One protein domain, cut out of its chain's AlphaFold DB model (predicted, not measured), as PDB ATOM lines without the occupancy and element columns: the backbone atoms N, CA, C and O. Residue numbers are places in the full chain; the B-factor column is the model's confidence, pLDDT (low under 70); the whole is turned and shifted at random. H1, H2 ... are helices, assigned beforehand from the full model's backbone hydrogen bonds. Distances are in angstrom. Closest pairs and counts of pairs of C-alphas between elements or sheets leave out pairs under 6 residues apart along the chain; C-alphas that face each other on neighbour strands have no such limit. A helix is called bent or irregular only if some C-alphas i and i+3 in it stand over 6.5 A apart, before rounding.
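This is residues 5 to 18 and 33 to 68 of the 72 residues of the protein "DUF3263 domain-containing protein" of Rhodococcus sp. 21391 (UniProt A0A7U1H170). H1, the longest helix, crosses over a loose pair of helices, H2 and H4, which run side by side in opposite ways. The short H3 sits at the end of that pair where H2 finishes and H4 begins. The printed part has 50 residues with four named helices, H1 to H4 in chain order, and no named strand; its class is all helix. It is compact and rounded, with a radius of gyration of the C-alphas of 9.9 A and spans of 25 by 21 by 18 A.

Find C-alpha 5 at (141.431, 25.773, 391.569); from there H1, residues 5 to 18, runs 20.4 A. It is irregular: C-alphas 14 and 17 are 7.1 A apart. H2, residues 34 to 46, starts at (147.423, 12.835, 395.734) and covers 18.0 A. H3 is residues 48 to 53, 8.8 A. H4, residues 58 to 66, covers 12.4 A and ends at (159.688, 22.107, 396.654).

Start at H1: with residues 5 to 9 alone it touches H2, closest at the C-alphas of Lys 8 and Leu 41, 7.0 A, only just about perpendicular at 70.1 degrees. With residues 12 to 16 alone it touches H4, closest at the C-alphas of Arg 16 and Leu 64, 6.9 A, the same way at a steep tilt of 69 degrees, only just short of about perpendicular. H2 and H4 are close but not clearly touching, the closest C-alphas, Leu 45 and Thr 61, being 6.5 A apart, with a shallow tilt of 29 degrees, opposite ways. H3 and H2 only just touch, only at the corner, with 3 pairs of C-alphas within 8 A; the closest are Leu 44 and His 50, 6.2 A. H1 and H3 are near each other, and H3 and H4 are only just apart, at 8.1 A. Each O i to N i+4 pair is within hydrogen-bond range in H2, H3 and H4, and 8 of 10 are in H1.

The farthest C-alphas, Trp 18 and Leu 49, are 27.0 A apart. Residues 19 to 32 are not printed, and C-alphas 18 and 33 stand 18.2 A apart across this cut. The links H2 to H3 and H3 to H4 are tight. Mean pLDDT of the printed part is 75.1; look for values under 70 at residues 17 to 18, 48 to 52, 54, 58 and 65 to 68.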
ATOM      1  N   ALA A   5     140.024  25.403 391.435       73.50
ATOM      2  CA  ALA A   5     141.431  25.773 391.569       73.50
ATOM      3  C   ALA A   5     141.729  26.576 392.844       73.50
ATOM      4  O   ALA A   5     142.766  26.352 393.473       73.50
ATOM      5  N   GLN A   6     140.827  27.468 393.259       75.81
ATOM      6  CA  GLN A   6     141.050  28.343 394.412       75.81
ATOM      7  C   GLN A   6     141.098  27.543 395.715       75.81
ATOM      8  O   GLN A   6     141.986  27.753 396.542       75.81
ATOM      9  N   ALA A   7     140.194  26.569 395.852       80.88
ATOM     10  CA  ALA A   7     140.165  25.646 396.982       80.88
ATOM     11  C   ALA A   7     141.446  24.794 397.052       80.88
ATOM     12  O   ALA A   7     142.053  24.701 398.113       80.88
ATOM     13  N   LYS A   8     141.940  24.279 395.917       79.38
ATOM     14  CA  LYS A   8     143.209  23.524 395.854       79.38
ATOM     15  C   LYS A   8     144.404  24.382 396.263       79.38
ATOM     16  O   LYS A   8     145.272  23.960 397.016       79.38
ATOM     17  N   VAL A   9     144.464  25.627 395.804       78.69
ATOM     18  CA  VAL A   9     145.550  26.531 396.200       78.69
ATOM     19  C   VAL A   9     145.473  26.868 397.693       78.69
ATOM     20  O   VAL A   9     146.494  26.824 398.380       78.69
ATOM     21  N   ALA A  10     144.285  27.182 398.214       80.38
ATOM     22  CA  ALA A  10     144.087  27.491 399.629       80.38
ATOM     23  C   ALA A  10     144.443  26.299 400.529       80.38
ATOM     24  O   ALA A  10     145.145  26.463 401.528       80.38
ATOM     25  N   PHE A  11     144.034  25.099 400.126       80.69
ATOM     26  CA  PHE A  11     144.355  23.858 400.813       80.69
ATOM     27  C   PHE A  11     145.867  23.596 400.799       80.69
ATOM     28  O   PHE A  11     146.477  23.437 401.853       80.69
ATOM     29  N   ALA A  12     146.523  23.702 399.641       79.31
ATOM     30  CA  ALA A  12     147.980  23.589 399.554       79.31
ATOM     31  C   ALA A  12     148.711  24.629 400.431       79.31
ATOM     32  O   ALA A  12     149.716  24.307 401.064       79.31
ATOM     33  N   LYS A  13     148.201  25.867 400.528       79.38
ATOM     34  CA  LYS A  13     148.754  26.900 401.427       79.38
ATOM     35  C   LYS A  13     148.593  26.525 402.903       79.38
ATOM     36  O   LYS A  13     149.536  26.733 403.663       79.38
ATOM     37  N   LYS A  14     147.441  25.972 403.298       80.75
ATOM     38  CA  LYS A  14     147.166  25.517 404.673       80.75
ATOM     39  C   LYS A  14     148.132  24.408 405.097       80.75
ATOM     40  O   LYS A  14     148.690  24.458 406.188       80.75
ATOM     41  N   TRP A  15     148.378  23.457 404.203       76.81
ATOM     42  CA  TRP A  15     149.208  22.281 404.473       76.81
ATOM     43  C   TRP A  15     150.704  22.475 404.189       76.81
ATOM     44  O   TRP A  15     151.515  21.606 404.495       76.81
ATOM     45  N   ARG A  16     151.102  23.644 403.675       71.25
ATOM     46  CA  ARG A  16     152.506  23.999 403.412       71.25
ATOM     47  C   ARG A  16     153.401  23.865 404.649       71.25
ATOM     48  O   ARG A  16     154.547  23.457 404.516       71.25
ATOM     49  N   PHE A  17     152.893  24.211 405.834       69.12
ATOM     50  CA  PHE A  17     153.652  24.105 407.090       69.12
ATOM     51  C   PHE A  17     153.931  22.656 407.509       69.12
ATOM     52  O   PHE A  17     154.855  22.419 408.277       69.12
ATOM     53  N   TRP A  18     153.157  21.708 406.982       67.62
ATOM     54  CA  TRP A  18     153.210  20.289 407.331       67.62
ATOM     55  C   TRP A  18     153.876  19.434 406.248       67.62
ATOM     56  O   TRP A  18     153.885  18.214 406.346       67.62
ATOM     57  N   THR A  33     143.077  11.633 393.864       82.56
ATOM     58  CA  THR A  33     144.281  11.016 394.420       82.56
ATOM     59  C   THR A  33     145.382  12.073 394.574       82.56
ATOM     60  O   THR A  33     145.405  13.049 393.808       82.56
ATOM     61  N   PRO A  34     146.341  11.879 395.495       78.19
ATOM     62  CA  PRO A  34     147.423  12.835 395.734       78.19
ATOM     63  C   PRO A  34     148.150  13.190 394.439       78.19
ATOM     64  O   PRO A  34     148.312  14.357 394.091       78.19
ATOM     65  N   THR A  35     148.485  12.180 393.635       81.00
ATOM     66  CA  THR A  35     149.155  12.348 392.340       81.00
ATOM     67  C   THR A  35     148.355  13.225 391.376       81.00
ATOM     68  O   THR A  35     148.921  14.106 390.725       81.00
ATOM     69  N   GLN A  36     147.035  13.022 391.291       84.44
ATOM     70  CA  GLN A  36     146.163  13.829 390.432       84.44
ATOM     71  C   GLN A  36     146.046  15.264 390.940       84.44
ATOM     72  O   GLN A  36     146.076  16.205 390.143       84.44
ATOM     73  N   TYR A  37     145.938  15.444 392.253       84.19
ATOM     74  CA  TYR A  37     145.893  16.762 392.862       84.19
ATOM     75  C   TYR A  37     147.186  17.539 392.619       84.19
ATOM     76  O   TYR A  37     147.128  18.650 392.097       84.19
ATOM     77  N   TYR A  38     148.348  16.947 392.910       79.31
ATOM     78  CA  TYR A  38     149.642  17.596 392.700       79.31
ATOM     79  C   TYR A  38     149.891  17.891 391.220       79.31
ATOM     80  O   TYR A  38     150.381  18.969 390.893       79.31
ATOM     81  N   SER A  39     149.505  16.990 390.311       83.44
ATOM     82  CA  SER A  39     149.607  17.237 388.867       83.44
ATOM     83  C   SER A  39     148.767  18.446 388.437       83.44
ATOM     84  O   SER A  39     149.273  19.352 387.768       83.44
ATOM     85  N   ARG A  40     147.515  18.534 388.902       84.19
ATOM     86  CA  ARG A  40     146.638  19.684 388.624       84.19
ATOM     87  C   ARG A  40     147.139  20.965 389.290       84.19
ATOM     88  O   ARG A  40     147.097  22.025 388.671       84.19
ATOM     89  N   LEU A  41     147.648  20.883 390.518       82.00
ATOM     90  CA  LEU A  41     148.244  22.018 391.221       82.00
ATOM     91  C   LEU A  41     149.459  22.549 390.455       82.00
ATOM     92  O   LEU A  41     149.584  23.753 390.274       82.00
ATOM     93  N   GLN A  42     150.320  21.675 389.928       80.56
ATOM     94  CA  GLN A  42     151.459  22.097 389.111       80.56
ATOM     95  C   GLN A  42     151.030  22.785 387.814       80.56
ATOM     96  O   GLN A  42     151.643  23.786 387.448       80.56
ATOM     97  N   GLN A  43     149.973  22.309 387.154       83.19
ATOM     98  CA  GLN A  43     149.409  22.975 385.973       83.19
ATOM     99  C   GLN A  43     148.855  24.366 386.313       83.19
ATOM    100  O   GLN A  43     149.107  25.323 385.581       83.19
ATOM    101  N   LEU A  44     148.176  24.506 387.455       80.56
ATOM    102  CA  LEU A  44     147.692  25.799 387.949       80.56
ATOM    103  C   LEU A  44     148.850  26.754 388.262       80.56
ATOM    104  O   LEU A  44     148.833  27.904 387.836       80.56
ATOM    105  N   LEU A  45     149.891  26.263 388.938       76.44
ATOM    106  CA  LEU A  45     151.093  27.037 389.259       76.44
ATOM    107  C   LEU A  45     151.964  27.340 388.029       76.44
ATOM    108  O   LEU A  45     152.782  28.256 388.067       76.44
ATOM    109  N   ALA A  46     151.843  26.566 386.947       79.94
ATOM    110  CA  ALA A  46     152.490  26.852 385.667       79.94
ATOM    111  C   ALA A  46     151.763  27.959 384.885       79.94
ATOM    112  O   ALA A  46     152.371  28.623 384.048       79.94
ATOM    113  N   SER A  47     150.481  28.193 385.175       79.44
ATOM    114  CA  SER A  47     149.684  29.232 384.533       79.44
ATOM    115  C   SER A  47     149.879  30.584 385.233       79.44
ATOM    116  O   SER A  47     149.362  30.829 386.321       79.44
ATOM    117  N   PHE A  48     150.601  31.502 384.585       66.56
ATOM    118  CA  PHE A  48     150.894  32.842 385.121       66.56
ATOM    119  C   PHE A  48     149.634  33.673 385.430       66.56
ATOM    120  O   PHE A  48     149.628  34.479 386.359       66.56
ATOM    121  N   LEU A  49     148.552  33.445 384.677       68.81
ATOM    122  CA  LEU A  49     147.243  34.068 384.897       68.81
ATOM    123  C   LEU A  49     146.632  33.652 386.242       68.81
ATOM    124  O   LEU A  49     146.126  34.498 386.976       68.81
ATOM    125  N   HIS A  50     146.746  32.374 386.604       69.56
ATOM    126  CA  HIS A  50     146.236  31.862 387.875       69.56
ATOM    127  C   HIS A  50     147.079  32.325 389.065       69.56
ATOM    128  O   HIS A  50     146.527  32.631 390.117       69.56
ATOM    129  N   LEU A  51     148.400  32.457 388.903       69.19
ATOM    130  CA  LEU A  51     149.261  33.001 389.961       69.19
ATOM    131  C   LEU A  51     148.827  34.410 390.387       69.19
ATOM    132  O   LEU A  51     148.760  34.688 391.584       69.19
ATOM    133  N   ARG A  52     148.481  35.272 389.421       69.31
ATOM    134  CA  ARG A  52     147.937  36.608 389.709       69.31
ATOM    135  C   ARG A  52     146.526  36.561 390.283       69.31
ATOM    136  O   ARG A  52     146.243  37.311 391.208       69.31
ATOM    137  N   ALA A  53     145.662  35.688 389.769       72.12
ATOM    138  CA  ALA A  53     144.292  35.556 390.268       72.12
ATOM    139  C   ALA A  53     144.229  35.108 391.740       72.12
ATOM    140  O   ALA A  53     143.301  35.473 392.455       72.12
ATOM    141  N   PHE A  54     145.223  34.343 392.200       68.75
ATOM    142  CA  PHE A  54     145.287  33.821 393.569       68.75
ATOM    143  C   PHE A  54     146.206  34.605 394.513       68.75
ATOM    144  O   PHE A  54     146.475  34.124 395.617       68.75
ATOM    145  N   ASP A  55     146.703  35.770 394.084       70.50
ATOM    146  CA  ASP A  55     147.688  36.579 394.817       70.50
ATOM    147  C   ASP A  55     148.854  35.718 395.353       70.50
ATOM    148  O   ASP A  55     149.322  35.820 396.490       70.50
ATOM    149  N   LEU A  56     149.284  34.752 394.535       70.94
ATOM    150  CA  LEU A  56     150.352  33.837 394.901       70.94
ATOM    151  C   LEU A  56     151.685  34.525 394.648       70.94
ATOM    152  O   LEU A  56     152.125  34.660 393.505       70.94
ATOM    153  N   SER A  57     152.370  34.909 395.726       72.69
ATOM    154  CA  SER A  57     153.748  35.374 395.610       72.69
ATOM    155  C   SER A  57     154.619  34.276 394.980       72.69
ATOM    156  O   SER A  57     154.464  33.098 395.318       72.69
ATOM    157  N   PRO A  58     155.598  34.627 394.129       69.19
ATOM    158  CA  PRO A  58     156.485  33.650 393.490       69.19
ATOM    159  C   PRO A  58     157.219  32.760 394.506       69.19
ATOM    160  O   PRO A  58     157.472  31.588 394.237       69.19
ATOM    161  N   LEU A  59     157.471  33.273 395.714       71.31
ATOM    162  CA  LEU A  59     158.032  32.516 396.834       71.31
ATOM    163  C   LEU A  59     157.101  31.397 397.332       71.31
ATOM    164  O   LEU A  59     157.552  30.318 397.707       71.31
ATOM    165  N   VAL A  60     155.789  31.641 397.336       74.25
ATOM    166  CA  VAL A  60     154.786  30.646 397.733       74.25
ATOM    167  C   VAL A  60     154.720  29.531 396.702       74.25
ATOM    168  O   VAL A  60     154.772  28.361 397.068       74.25
ATOM    169  N   THR A  61     154.703  29.893 395.424       72.62
ATOM    170  CA  THR A  61     154.762  28.955 394.299       72.62
ATOM    171  C   THR A  61     156.030  28.107 394.322       72.62
ATOM    172  O   THR A  61     155.962  26.899 394.101       72.62
ATOM    173  N   ALA A  62     157.181  28.717 394.621       72.88
ATOM    174  CA  ALA A  62     158.444  28.004 394.762       72.88
ATOM    175  C   ALA A  62     158.389  26.986 395.908       72.88
ATOM    176  O   ALA A  62     158.704  25.822 395.687       72.88
ATOM    177  N   GLN A  63     157.897  27.371 397.091       72.00
ATOM    178  CA  GLN A  63     157.808  26.436 398.219       72.00
ATOM    179  C   GLN A  63     156.796  25.307 398.000       72.00
ATOM    180  O   GLN A  63     157.055  24.180 398.408       72.00
ATOM    181  N   LEU A  64     155.677  25.575 397.319       73.25
ATOM    182  CA  LEU A  64     154.716  24.536 396.927       73.25
ATOM    183  C   LEU A  64     155.289  23.574 395.875       73.25
ATOM    184  O   LEU A  64     154.890  22.415 395.808       73.25
ATOM    185  N   ARG A  65     156.234  24.037 395.047       67.88
ATOM    186  CA  ARG A  65     156.971  23.170 394.118       67.88
ATOM    187  C   ARG A  65     158.023  22.320 394.831       67.88
ATOM    188  O   ARG A  65     158.241  21.191 394.400       67.88
ATOM    189  N   THR A  66     158.647  22.829 395.897       65.56
ATOM    190  CA  THR A  66     159.688  22.107 396.654       65.56
ATOM    191  C   THR A  66     159.133  21.127 397.679       65.56
ATOM    192  O   THR A  66     159.851  20.219 398.067       65.56
ATOM    193  N   THR A  67     157.869  21.252 398.101       63.88
ATOM    194  CA  THR A  67     157.255  20.314 399.068       63.88
ATOM    195  C   THR A  67     157.058  18.903 398.506       63.88
ATOM    196  O   THR A  67     156.635  17.993 399.211       63.88
ATOM    197  N   ARG A  68     157.375  18.678 397.227       61.84
ATOM    198  CA  ARG A  68     157.328  17.352 396.630       61.84
ATOM    199  C   ARG A  68     158.489  16.493 397.154       61.84
ATOM    200  O   ARG A  68     159.595  16.597 396.634       61.84
TER     201      ARG A  68